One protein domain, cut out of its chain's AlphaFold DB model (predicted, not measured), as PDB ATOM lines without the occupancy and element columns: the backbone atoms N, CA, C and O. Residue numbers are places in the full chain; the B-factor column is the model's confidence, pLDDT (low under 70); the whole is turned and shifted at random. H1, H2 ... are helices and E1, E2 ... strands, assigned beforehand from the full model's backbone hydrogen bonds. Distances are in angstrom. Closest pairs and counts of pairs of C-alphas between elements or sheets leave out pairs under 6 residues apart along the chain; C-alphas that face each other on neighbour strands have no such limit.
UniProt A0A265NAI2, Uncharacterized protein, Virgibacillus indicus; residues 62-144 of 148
ATOM      1  N   PHE A  62     -30.548 -16.331  22.974       93.25
ATOM      2  CA  PHE A  62     -31.140 -15.332  23.851       93.25
ATOM      3  C   PHE A  62     -32.642 -15.240  23.596       93.25
ATOM      4  O   PHE A  62     -33.151 -15.760  22.600       93.25
ATOM      5  N   LYS A  63     -33.367 -14.609  24.519       93.50
ATOM      6  CA  LYS A  63     -34.766 -14.226  24.300       93.50
ATOM      7  C   LYS A  63     -34.841 -12.744  23.967       93.50
ATOM      8  O   LYS A  63     -34.011 -11.966  24.427       93.50
ATOM      9  N   ILE A  64     -35.861 -12.369  23.208       92.06
ATOM     10  CA  ILE A  64     -36.197 -10.973  22.941       92.06
ATOM     11  C   ILE A  64     -37.524 -10.688  23.628       92.06
ATOM     12  O   ILE A  64     -38.486 -11.431  23.441       92.06
ATOM     13  N   ALA A  65     -37.569  -9.612  24.400       92.25
ATOM     14  CA  ALA A  65     -38.802  -9.030  24.907       92.25
ATOM     15  C   ALA A  65     -38.930  -7.585  24.422       92.25
ATOM     16  O   ALA A  65     -37.986  -7.004  23.882       92.25
ATOM     17  N   THR A  66     -40.109  -6.998  24.589       91.81
ATOM     18  CA  THR A  66     -40.331  -5.581  24.306       91.81
ATOM     19  C   THR A  66     -40.999  -4.933  25.499       91.81
ATOM     20  O   THR A  66     -42.047  -5.399  25.940       91.81
ATOM     21  N   ASP A  67     -40.414  -3.841  25.976       89.12
ATOM     22  CA  ASP A  67     -40.976  -3.018  27.037       89.12
ATOM     23  C   ASP A  67     -40.986  -1.563  26.575       89.12
ATOM     24  O   ASP A  67     -39.985  -1.057  26.074       89.12
ATOM     25  N   HIS A  68     -42.142  -0.905  26.647       87.56
ATOM     26  CA  HIS A  68     -42.317   0.478  26.177       87.56
ATOM     27  C   HIS A  68     -41.765   0.767  24.758       87.56
ATOM     28  O   HIS A  68     -41.286   1.862  24.470       87.56
ATOM     29  N   GLY A  69     -41.842  -0.216  23.852       86.31
ATOM     30  CA  GLY A  69     -41.338  -0.100  22.476       86.31
ATOM     31  C   GLY A  69     -39.823  -0.285  22.324       86.31
ATOM     32  O   GLY A  69     -39.314  -0.168  21.213       86.31
ATOM     33  N   GLN A  70     -39.107  -0.599  23.405       88.69
ATOM     34  CA  GLN A  70     -37.683  -0.926  23.392       88.69
ATOM     35  C   GLN A  70     -37.480  -2.437  23.427       88.69
ATOM     36  O   GLN A  70     -38.141  -3.142  24.189       88.69
ATOM     37  N   GLN A  71     -36.562  -2.938  22.601       91.12
ATOM     38  CA  GLN A  71     -36.187  -4.348  22.614       91.12
ATOM     39  C   GLN A  71     -35.226  -4.632  23.768       91.12
ATOM     40  O   GLN A  71     -34.259  -3.903  23.972       91.12
ATOM     41  N   ILE A  72     -35.488  -5.719  24.488       92.94
ATOM     42  CA  ILE A  72     -34.644  -6.218  25.572       92.94
ATOM     43  C   ILE A  72     -34.099  -7.578  25.148       92.94
ATOM     44  O   ILE A  72     -34.870  -8.508  24.897       92.94
ATOM     45  N   LEU A  73     -32.772  -7.692  25.083       94.31
ATOM     46  CA  LEU A  73     -32.073  -8.958  24.873       94.31
ATOM     47  C   LEU A  73     -31.832  -9.626  26.229       94.31
ATOM     48  O   LEU A  73     -31.208  -9.046  27.113       94.31
ATOM     49  N   ILE A  74     -32.338 -10.844  26.401       94.75
ATOM     50  CA  ILE A  74     -32.298 -11.569  27.671       94.75
ATOM     51  C   ILE A  74     -31.397 -12.789  27.522       94.75
ATOM     52  O   ILE A  74     -31.705 -13.729  26.780       94.75
ATOM     53  N   PHE A  75     -30.320 -12.792  28.296       94.25
ATOM     54  CA  PHE A  75     -29.354 -13.880  28.381       94.25
ATOM     55  C   PHE A  75     -29.497 -14.607  29.719       94.25
ATOM     56  O   PHE A  75     -29.894 -14.020  30.724       94.25
ATOM     57  N   ASN A  76     -29.159 -15.896  29.742       94.12
ATOM     58  CA  ASN A  76     -28.898 -16.565  31.013       94.12
ATOM     59  C   ASN A  76     -27.502 -16.170  31.532       94.12
ATOM     60  O   ASN A  76     -26.661 -15.679  30.777       94.12
ATOM     61  N   GLU A  77     -27.249 -16.418  32.816       92.38
ATOM     62  CA  GLU A  77     -25.984 -16.066  33.467       92.38
ATOM     63  C   GLU A  77     -24.763 -16.712  32.793       92.38
ATOM     64  O   GLU A  77     -23.744 -16.055  32.606       92.38
ATOM     65  N   THR A  78     -24.856 -17.981  32.386       93.94
ATOM     66  CA  THR A  78     -23.750 -18.696  31.730       93.94
ATOM     67  C   THR A  78     -23.348 -18.030  30.415       93.94
ATOM     68  O   THR A  78     -22.164 -17.833  30.161       93.94
ATOM     69  N   THR A  79     -24.324 -17.652  29.592       95.69
ATOM     70  CA  THR A  79     -24.088 -16.927  28.344       95.69
ATOM     71  C   THR A  79     -23.519 -15.543  28.621       95.69
ATOM     72  O   THR A  79     -22.532 -15.174  28.000       95.69
ATOM     73  N   ALA A  80     -24.076 -14.805  29.582       94.75
ATOM     74  CA  ALA A  80     -23.567 -13.487  29.944       94.75
ATOM     75  C   ALA A  80     -22.095 -13.538  30.404       94.75
ATOM     76  O   ALA A  80     -21.301 -12.707  29.977       94.75
ATOM     77  N   LYS A  81     -21.699 -14.546  31.198       94.69
ATOM     78  CA  LYS A  81     -20.296 -14.740  31.609       94.69
ATOM     79  C   LYS A  81     -19.381 -15.027  30.422       94.69
ATOM     80  O   LYS A  81     -18.328 -14.414  30.317       94.69
ATOM     81  N   ALA A  82     -19.812 -15.891  29.504       95.19
ATOM     82  CA  ALA A  82     -19.041 -16.188  28.298       95.19
ATOM     83  C   ALA A  82     -18.845 -14.951  27.397       95.19
ATOM     84  O   ALA A  82     -17.822 -14.834  26.732       95.19
ATOM     85  N   LEU A  83     -19.814 -14.026  27.375       94.56
ATOM     86  CA  LEU A  83     -19.703 -12.760  26.643       94.56
ATOM     87  C   LEU A  83     -18.719 -11.788  27.316       94.56
ATOM     88  O   LEU A  83     -17.968 -11.119  26.613       94.56
ATOM     89  N   VAL A  84     -18.669 -11.754  28.653       94.50
ATOM     90  CA  VAL A  84     -17.658 -10.986  29.407       94.50
ATOM     91  C   VAL A  84     -16.250 -11.523  29.166       94.50
ATOM     92  O   VAL A  84     -15.348 -10.750  28.872       94.50
ATOM     93  N   GLU A  85     -16.058 -12.844  29.214       94.25
ATOM     94  CA  GLU A  85     -14.757 -13.480  28.936       94.25
ATOM     95  C   GLU A  85     -14.238 -13.199  27.518       94.25
ATOM     96  O   GLU A  85     -13.040 -13.296  27.262       94.25
ATOM     97  N   LYS A  86     -15.145 -12.858  26.598       92.00
ATOM     98  CA  LYS A  86     -14.845 -12.478  25.216       92.00
ATOM     99  C   LYS A  86     -14.763 -10.966  25.005       92.00
ATOM    100  O   LYS A  86     -14.711 -10.543  23.855       92.00
ATOM    101  N   GLU A  87     -14.785 -10.175  26.079       92.69
ATOM    102  CA  GLU A  87     -14.704  -8.708  26.033       92.69
ATOM    103  C   GLU A  87     -15.824  -8.081  25.176       92.69
ATOM    104  O   GLU A  87     -15.667  -7.031  24.563       92.69
ATOM    105  N   LEU A  88     -16.988  -8.745  25.111       92.38
ATOM    106  CA  LEU A  88     -18.112  -8.294  24.288       92.38
ATOM    107  C   LEU A  88     -19.057  -7.352  25.022       92.38
ATOM    108  O   LEU A  88     -19.884  -6.742  24.361       92.38
ATOM    109  N   PHE A  89     -18.984  -7.239  26.345       93.31
ATOM    110  CA  PHE A  89     -19.744  -6.245  27.099       93.31
ATOM    111  C   PHE A  89     -18.845  -5.070  27.454       93.31
ATOM    112  O   PHE A  89     -17.931  -5.217  28.261       93.31
ATOM    113  N   ASN A  90     -19.134  -3.914  26.859       91.88
ATOM    114  CA  ASN A  90     -18.327  -2.710  26.992       91.88
ATOM    115  C   ASN A  90     -19.122  -1.594  27.672       91.88
ATOM    116  O   ASN A  90     -20.215  -1.245  27.228       91.88
ATOM    117  N   GLU A  91     -18.578  -1.032  28.744       92.00
ATOM    118  CA  GLU A  91     -19.115   0.156  29.402       92.00
ATOM    119  C   GLU A  91     -18.795   1.395  28.565       92.00
ATOM    120  O   GLU A  91     -17.657   1.601  28.143       92.00
ATOM    121  N   VAL A  92     -19.799   2.235  28.317       89.25
ATOM    122  CA  VAL A  92     -19.619   3.489  27.581       89.25
ATOM    123  C   VAL A  92     -19.078   4.557  28.528       89.25
ATOM    124  O   VAL A  92     -19.809   5.069  29.376       89.25
ATOM    125  N   VAL A  93     -17.809   4.927  28.352       84.12
ATOM    126  CA  VAL A  93     -17.103   5.872  29.231       84.12
ATOM    127  C   VAL A  93     -17.393   7.316  28.819       84.12
ATOM    128  O   VAL A  93     -17.753   8.152  29.653       84.12
ATOM    129  N   LYS A  94     -17.237   7.639  27.525       77.50
ATOM    130  CA  LYS A  94     -17.448   9.000  27.011       77.50
ATOM    131  C   LYS A  94     -17.611   9.042  25.492       77.50
ATOM    132  O   LYS A  94     -16.697   8.699  24.753       77.50
ATOM    133  N   GLY A  95     -18.723   9.605  25.018       75.06
ATOM    134  CA  GLY A  95     -18.974   9.721  23.578       75.06
ATOM    135  C   GLY A  95     -19.013   8.339  22.929       75.06
ATOM    136  O   GLY A  95     -19.855   7.531  23.308       75.06
ATOM    137  N   ASP A  96     -18.078   8.089  22.014       72.12
ATOM    138  CA  ASP A  96     -17.935   6.813  21.301       72.12
ATOM    139  C   ASP A  96     -16.854   5.899  21.921       72.12
ATOM    140  O   ASP A  96     -16.538   4.849  21.368       72.12
ATOM    141  N   GLU A  97     -16.267   6.282  23.063       82.31
ATOM    142  CA  GLU A  97     -15.281   5.471  23.787       82.31
ATOM    143  C   GLU A  97     -15.974   4.479  24.731       82.31
ATOM    144  O   GLU A  97     -16.824   4.861  25.548       82.31
ATOM    145  N   SER A  98     -15.574   3.209  24.647       87.62
ATOM    146  CA  SER A  98     -16.071   2.131  25.501       87.62
ATOM    147  C   SER A  98     -14.949   1.194  25.946       87.62
ATOM    148  O   SER A  98     -14.034   0.934  25.167       87.62
ATOM    149  N   GLU A  99     -15.049   0.651  27.158       91.00
ATOM    150  CA  GLU A  99     -14.066  -0.277  27.734       91.00
ATOM    151  C   GLU A  99     -14.731  -1.596  28.157       91.00
ATOM    152  O   GLU A  99     -15.847  -1.565  28.685       91.00
ATOM    153  N   PRO A 100     -14.082  -2.758  27.968       93.19
ATOM    154  CA  PRO A 100     -14.656  -4.040  28.356       93.19
ATOM    155  C   PRO A 100     -14.790  -4.168  29.869       93.19
ATOM    156  O   PRO A 100     -13.858  -3.892  30.630       93.19
ATOM    157  N   ILE A 101     -15.946  -4.659  30.316       94.25
ATOM    158  CA  ILE A 101     -16.141  -5.004  31.723       94.25
ATOM    159  C   ILE A 101     -15.370  -6.287  32.045       94.25
ATOM    160  O   ILE A 101     -15.349  -7.236  31.266       94.25
ATOM    161  N   SER A 102     -14.755  -6.342  33.226       93.56
ATOM    162  CA  SER A 102     -13.953  -7.503  33.651       93.56
ATOM    163  C   SER A 102     -14.774  -8.612  34.315       93.56
ATOM    164  O   SER A 102     -14.312  -9.747  34.445       93.56
ATOM    165  N   SER A 103     -15.988  -8.301  34.766       93.75
ATOM    166  CA  SER A 103     -16.885  -9.245  35.426       93.75
ATOM    167  C   SER A 103     -18.338  -8.790  35.314       93.75
ATOM    168  O   SER A 103     -18.630  -7.612  35.108       93.75
ATOM    169  N   LEU A 104     -19.267  -9.737  35.467       91.88
ATOM    170  CA  LEU A 104     -20.659  -9.386  35.720       91.88
ATOM    171  C   LEU A 104     -20.810  -8.913  37.173       91.88
ATOM    172  O   LEU A 104     -20.214  -9.528  38.067       91.88
ATOM    173  N   PRO A 105     -21.661  -7.908  37.432       87.56
ATOM    174  CA  PRO A 105     -22.120  -7.605  38.780       87.56
ATOM    175  C   PRO A 105     -22.713  -8.852  39.451       87.56
ATOM    176  O   PRO A 105     -23.233  -9.753  38.787       87.56
ATOM    177  N   GLU A 106     -22.642  -8.924  40.781       84.56
ATOM    178  CA  GLU A 106     -23.249 -10.039  41.509       84.56
ATOM    179  C   GLU A 106     -24.763 -10.081  41.274       84.56
ATOM    180  O   GLU A 106     -25.500  -9.159  41.637       84.56
ATOM    181  N   LEU A 107     -25.237 -11.201  40.728       76.38
ATOM    182  CA  LEU A 107     -26.656 -11.521  40.672       76.38
ATOM    183  C   LEU A 107     -27.148 -11.801  42.096       76.38
ATOM    184  O   LEU A 107     -26.914 -12.869  42.659       76.38
ATOM    185  N   LYS A 108     -27.806 -10.808  42.694       73.75
ATOM    186  CA  LYS A 108     -28.542 -10.961  43.957       73.75
ATOM    187  C   LYS A 108     -29.962 -11.466  43.658       73.75
ATOM    188  O   LYS A 108     -30.200 -12.131  42.658       73.75
ATOM    189  N   ASP A 109     -30.944 -11.079  44.469       80.38
ATOM    190  CA  ASP A 109     -32.364 -11.423  44.274       80.38
ATOM    191  C   ASP A 109     -33.021 -10.747  43.047       80.38
ATOM    192  O   ASP A 109     -34.230 -10.862  42.841       80.38
ATOM    193  N   LYS A 110     -32.256  -9.989  42.252       83.38
ATOM    194  CA  LYS A 110     -32.729  -9.223  41.092       83.38
ATOM    195  C   LYS A 110     -31.931  -9.590  39.848       83.38
ATOM    196  O   LYS A 110     -30.739  -9.873  39.928       83.38
ATOM    197  N   SER A 111     -32.583  -9.505  38.694       90.56
ATOM    198  CA  SER A 111     -31.899  -9.585  37.402       90.56
ATOM    199  C   SER A 111     -31.117  -8.299  37.127       90.56
ATOM    200  O   SER A 111     -31.521  -7.222  37.559       90.56
ATOM    201  N   ILE A 112     -30.011  -8.403  36.397       93.69
ATOM    202  CA  ILE A 112     -29.207  -7.252  35.972       93.69
ATOM    203  C   ILE A 112     -29.783  -6.678  34.675       93.69
ATOM    204  O   ILE A 112     -30.155  -7.432  33.775       93.69
ATOM    205  N   LEU A 113     -29.854  -5.351  34.590       94.31
ATOM    206  CA  LEU A 113     -30.209  -4.604  33.392       94.31
ATOM    207  C   LEU A 113     -29.062  -3.661  33.028       94.31
ATOM    208  O   LEU A 113     -28.636  -2.850  33.847       94.31
ATOM    209  N   PHE A 114     -28.630  -3.738  31.773       94.00
ATOM    210  CA  PHE A 114     -27.741  -2.759  31.158       94.00
ATOM    211  C   PHE A 114     -28.566  -1.826  30.274       94.00
ATOM    212  O   PHE A 114     -29.328  -2.283  29.419       94.00
ATOM    213  N   THR A 115     -28.470  -0.521  30.508       92.25
ATOM    214  CA  THR A 115     -29.218   0.495  29.766       92.25
ATOM    215  C   THR A 115     -28.602   1.878  29.947       92.25
ATOM    216  O   THR A 115     -28.059   2.206  30.998       92.25
ATOM    217  N   LYS A 116     -28.750   2.737  28.934       90.50
ATOM    218  CA  LYS A 116     -28.411   4.166  29.034       90.50
ATOM    219  C   LYS A 116     -29.405   4.986  29.860       90.50
ATOM    220  O   LYS A 116     -29.195   6.178  30.043       90.50
ATOM    221  N   GLN A 117     -30.553   4.407  30.216       89.25
ATOM    222  CA  GLN A 117     -31.566   5.100  31.005       89.25
ATOM    223  C   GLN A 117     -31.234   4.992  32.484       89.25
ATOM    224  O   GLN A 117     -31.071   3.889  33.001       89.25
ATOM    225  N   ASP A 118     -31.210   6.126  33.165       86.75
ATOM    226  CA  ASP A 118     -31.028   6.161  34.609       86.75
ATOM    227  C   ASP A 118     -32.274   5.629  35.345       86.75
ATOM    228  O   ASP A 118     -33.389   5.633  34.817       86.75
ATOM    229  N   ASP A 119     -32.081   5.152  36.578       86.81
ATOM    230  CA  ASP A 119     -33.145   4.821  37.545       86.81
ATOM    231  C   ASP A 119     -34.192   3.757  37.132       86.81
ATOM    232  O   ASP A 119     -35.248   3.626  37.763       86.81
ATOM    233  N   VAL A 120     -33.906   2.917  36.132       91.50
ATOM    234  CA  VAL A 120     -34.780   1.787  35.766       91.50
ATOM    235  C   VAL A 120     -34.656   0.644  36.779       91.50
ATOM    236  O   VAL A 120     -33.681  -0.097  36.795       91.50
ATOM    237  N   ASN A 121     -35.674   0.446  37.616       92.81
ATOM    238  CA  ASN A 121     -35.697  -0.627  38.625       92.81
ATOM    239  C   ASN A 121     -36.677  -1.767  38.305       92.81
ATOM    240  O   ASN A 121     -36.800  -2.729  39.075       92.81
ATOM    241  N   LYS A 122     -37.391  -1.658  37.183       93.62
ATOM    242  CA  LYS A 122     -38.442  -2.582  36.781       93.62
ATOM    243  C   LYS A 122     -38.591  -2.590  35.265       93.62
ATOM    244  O   LYS A 122     -38.612  -1.525  34.658       93.62
ATOM    245  N   VAL A 123     -38.755  -3.776  34.693       93.81
ATOM    246  CA  VAL A 123     -39.080  -3.976  33.272       93.81
ATOM    247  C   VAL A 123     -40.248  -4.942  33.134       93.81
ATOM    248  O   VAL A 123     -40.485  -5.767  34.020       93.81
ATOM    249  N   THR A 124     -40.989  -4.855  32.036       93.31
ATOM    250  CA  THR A 124     -42.073  -5.798  31.729       93.31
ATOM    251  C   THR A 124     -41.605  -6.834  30.715       93.31
ATOM    252  O   THR A 124     -41.347  -6.507  29.560       93.31
ATOM    253  N   ILE A 125     -41.540  -8.102  31.123       90.81
ATOM    254  CA  ILE A 125     -41.189  -9.231  30.252       90.81
ATOM    255  C   ILE A 125     -42.414 -10.132  30.125       90.81
ATOM    256  O   ILE A 125     -42.966 -10.561  31.135       90.81
ATOM    257  N   ASP A 126     -42.874 -10.397  28.901       87.31
ATOM    258  CA  ASP A 126     -44.053 -11.238  28.630       87.31
ATOM    259  C   ASP A 126     -45.314 -10.810  29.418       87.31
ATOM    260  O   ASP A 126     -46.107 -11.630  29.885       87.31
ATOM    261  N   GLY A 127     -45.491  -9.497  29.609       87.19
ATOM    262  CA  GLY A 127     -46.598  -8.919  30.380       87.19
ATOM    263  C   GLY A 127     -46.449  -9.037  31.901       87.19
ATOM    264  O   GLY A 127     -47.332  -8.588  32.633       87.19
ATOM    265  N   GLN A 128     -45.346  -9.609  32.392       91.62
ATOM    266  CA  GLN A 128     -45.056  -9.729  33.814       91.62
ATOM    267  C   GLN A 128     -43.998  -8.718  34.267       91.62
ATOM    268  O   GLN A 128     -42.946  -8.582  33.638       91.62
ATOM    269  N   PRO A 129     -44.245  -8.011  35.380       92.62
ATOM    270  CA  PRO A 129     -43.260  -7.118  35.958       92.62
ATOM    271  C   PRO A 129     -42.078  -7.887  36.560       92.62
ATOM    272  O   PRO A 129     -42.275  -8.737  37.426       92.62
ATOM    273  N   LEU A 130     -40.860  -7.510  36.184       92.56
ATOM    274  CA  LEU A 130     -39.611  -8.045  36.720       92.56
ATOM    275  C   LEU A 130     -38.802  -6.926  37.383       92.56
ATOM    276  O   LEU A 130     -38.554  -5.887  36.775       92.56
ATOM    277  N   SER A 131     -38.385  -7.145  38.630       92.69
ATOM    278  CA  SER A 131     -37.472  -6.239  39.333       92.69
ATOM    279  C   SER A 131     -36.049  -6.413  38.813       92.69
ATOM    280  O   SER A 131     -35.541  -7.534  38.772       92.69
ATOM    281  N   VAL A 132     -35.394  -5.301  38.488       93.50
ATOM    282  CA  VAL A 132     -34.026  -5.294  37.958       93.50
ATOM    283  C   VAL A 132     -33.102  -4.392  38.771       93.50
ATOM    284  O   VAL A 132     -33.552  -3.486  39.479       93.50
ATOM    285  N   SER A 133     -31.807  -4.682  38.702       92.81
ATOM    286  CA  SER A 133     -30.724  -3.793  39.117       92.81
ATOM    287  C   SER A 133     -30.162  -3.127  37.867       92.81
ATOM    288  O   SER A 133     -29.750  -3.836  36.950       92.81
ATOM    289  N   ASN A 134     -30.212  -1.797  37.797       92.56
ATOM    290  CA  ASN A 134     -29.603  -1.053  36.700       92.56
ATOM    291  C   ASN A 134     -28.104  -0.921  36.960       92.56
ATOM    292  O   ASN A 134     -27.711  -0.293  37.940       92.56
ATOM    293  N   GLU A 135     -27.302  -1.507  36.083       92.69
ATOM    294  CA  GLU A 135     -25.842  -1.563  36.203       92.69
ATOM    295  C   GLU A 135     -25.155  -0.702  35.129       92.69
ATOM    296  O   GLU A 135     -23.984  -0.894  34.819       92.69
ATOM    297  N   GLY A 136     -25.888   0.262  34.561       90.19
ATOM    298  CA  GLY A 136     -25.332   1.311  33.714       90.19
ATOM    299  C   GLY A 136     -25.339   1.005  32.220       90.19
ATOM    300  O   GLY A 136     -25.940   0.041  31.731       90.19
ATOM    301  N   ASN A 137     -24.684   1.896  31.477       92.19
ATOM    302  CA  ASN A 137     -24.692   1.910  30.021       92.19
ATOM    303  C   ASN A 137     -23.624   0.967  29.453       92.19
ATOM    304  O   ASN A 137     -22.547   1.404  29.048       92.19
ATOM    305  N   ILE A 138     -23.942  -0.325  29.434       92.56
ATOM    306  CA  ILE A 138     -23.110  -1.365  28.826       92.56
ATOM    307  C   ILE A 138     -23.719  -1.785  27.487       92.56
ATOM    308  O   ILE A 138     -24.916  -2.067  27.388       92.56
ATOM    309  N   VAL A 139     -22.884  -1.835  26.452       90.69
ATOM    310  CA  VAL A 139     -23.246  -2.211  25.082       90.69
ATOM    311  C   VAL A 139     -22.536  -3.493  24.661       90.69
ATOM    312  O   VAL A 139     -21.535  -3.884  25.261       90.69
ATOM    313  N   MET A 140     -23.071  -4.172  23.642       88.75
ATOM    314  CA  MET A 140     -22.439  -5.366  23.086       88.75
ATOM    315  C   MET A 140     -21.556  -5.014  21.881       88.75
ATOM    316  O   MET A 140     -22.054  -4.433  20.917       88.75
ATOM    317  N   GLY A 141     -20.286  -5.423  21.914       85.31
ATOM    318  CA  GLY A 141     -19.271  -5.044  20.928       85.31
ATOM    319  C   GLY A 141     -18.791  -3.605  21.108       85.31
ATOM    320  O   GLY A 141     -19.153  -2.931  22.074       85.31
ATOM    321  N   GLU A 142     -17.943  -3.132  20.201       72.81
ATOM    322  CA  GLU A 142     -17.542  -1.723  20.181       72.81
ATOM    323  C   GLU A 142     -18.686  -0.854  19.640       72.81
ATOM    324  O   GLU A 142     -19.431  -1.269  18.744       72.81
ATOM    325  N   LEU A 143     -18.808   0.377  20.148       61.41
ATOM    326  CA  LEU A 143     -19.623   1.408  19.507       61.41
ATOM    327  C   LEU A 143     -19.012   1.720  18.136       61.41
ATOM    328  O   LEU A 143     -18.148   2.582  17.999       61.41
ATOM    329  N   MET A 144     -19.445   1.006  17.096       45.03
ATOM    330  CA  MET A 144     -19.063   1.360  15.735       45.03
ATOM    331  C   MET A 144     -19.648   2.737  15.429       45.03
ATOM    332  O   MET A 144     -20.870   2.903  15.380       45.03
TER     333      MET A 144
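This is residues 62 to 144 of the 148 residues of an uncharacterized protein of Virgibacillus indicus (UniProt A0A265NAI2). At one end, the hairpin E1 and E2 meets the sheet of E5, E7 and E6 along E1 and E6 in a loose, open V; at the other end is the small sheet of E4, E3 and E8. H1 bridges the two groups along one side. The printed part has 83 residues, mostly strand, with one named helix and eight named strands in the order E1 E2 H1 E3 E4 E5 E6 E7 E8. The sheet E4 E3 E8 is antiparallel, E5 E7 E6 mixed. The whole is compact, with a radius of gyration of the C-alphas of 12.7 A and spans of 34 by 27 by 20 A.

Start with E1, residues 63 to 67, which forms an antiparallel hairpin with E2, residues 70 to 74; N 65 and O 72 are 3.0 A apart, within hydrogen-bond range. In H1, residues 77 to 85, every O i to N i+4 pair is within that range. Next, E3, residues 89 to 94, and E4, residues 97 to 100, form an antiparallel hairpin, with N 91 and O 99 at 2.8 A. H1 only grazes their sheet; its closest C-alphas to E3 are Leu 83 and Phe 89, 6.5 A. E5, residues 111 to 113, is near E2. E6, residues 122 to 125, and E7, residues 128 to 134, form an antiparallel hairpin, with N 123 and O 130 at 3.0 A. E7 is parallel to E5, with N 133 and O 111 at 2.8 A. E1 and E6 come closest at the C-alphas of Asp 67 and Thr 124, 5.6 A. E8, residues 138 to 140, is antiparallel to E3, with N 90 and O 139 at 2.9 A.

Find C-alpha 63 at (-34.766, -14.226, 24.300), where E1 begins its 13.1 A. E3 spans 15.4 A and E7 18.0 A. E8 ends at C-alpha 140, (-22.439, -5.366, 23.086).

The farthest C-alphas, Glu 97 and Gly 127, are 35.1 A apart. The printed part has no cut and no long link. In this model, residues 143 to 144 have pLDDT under 70.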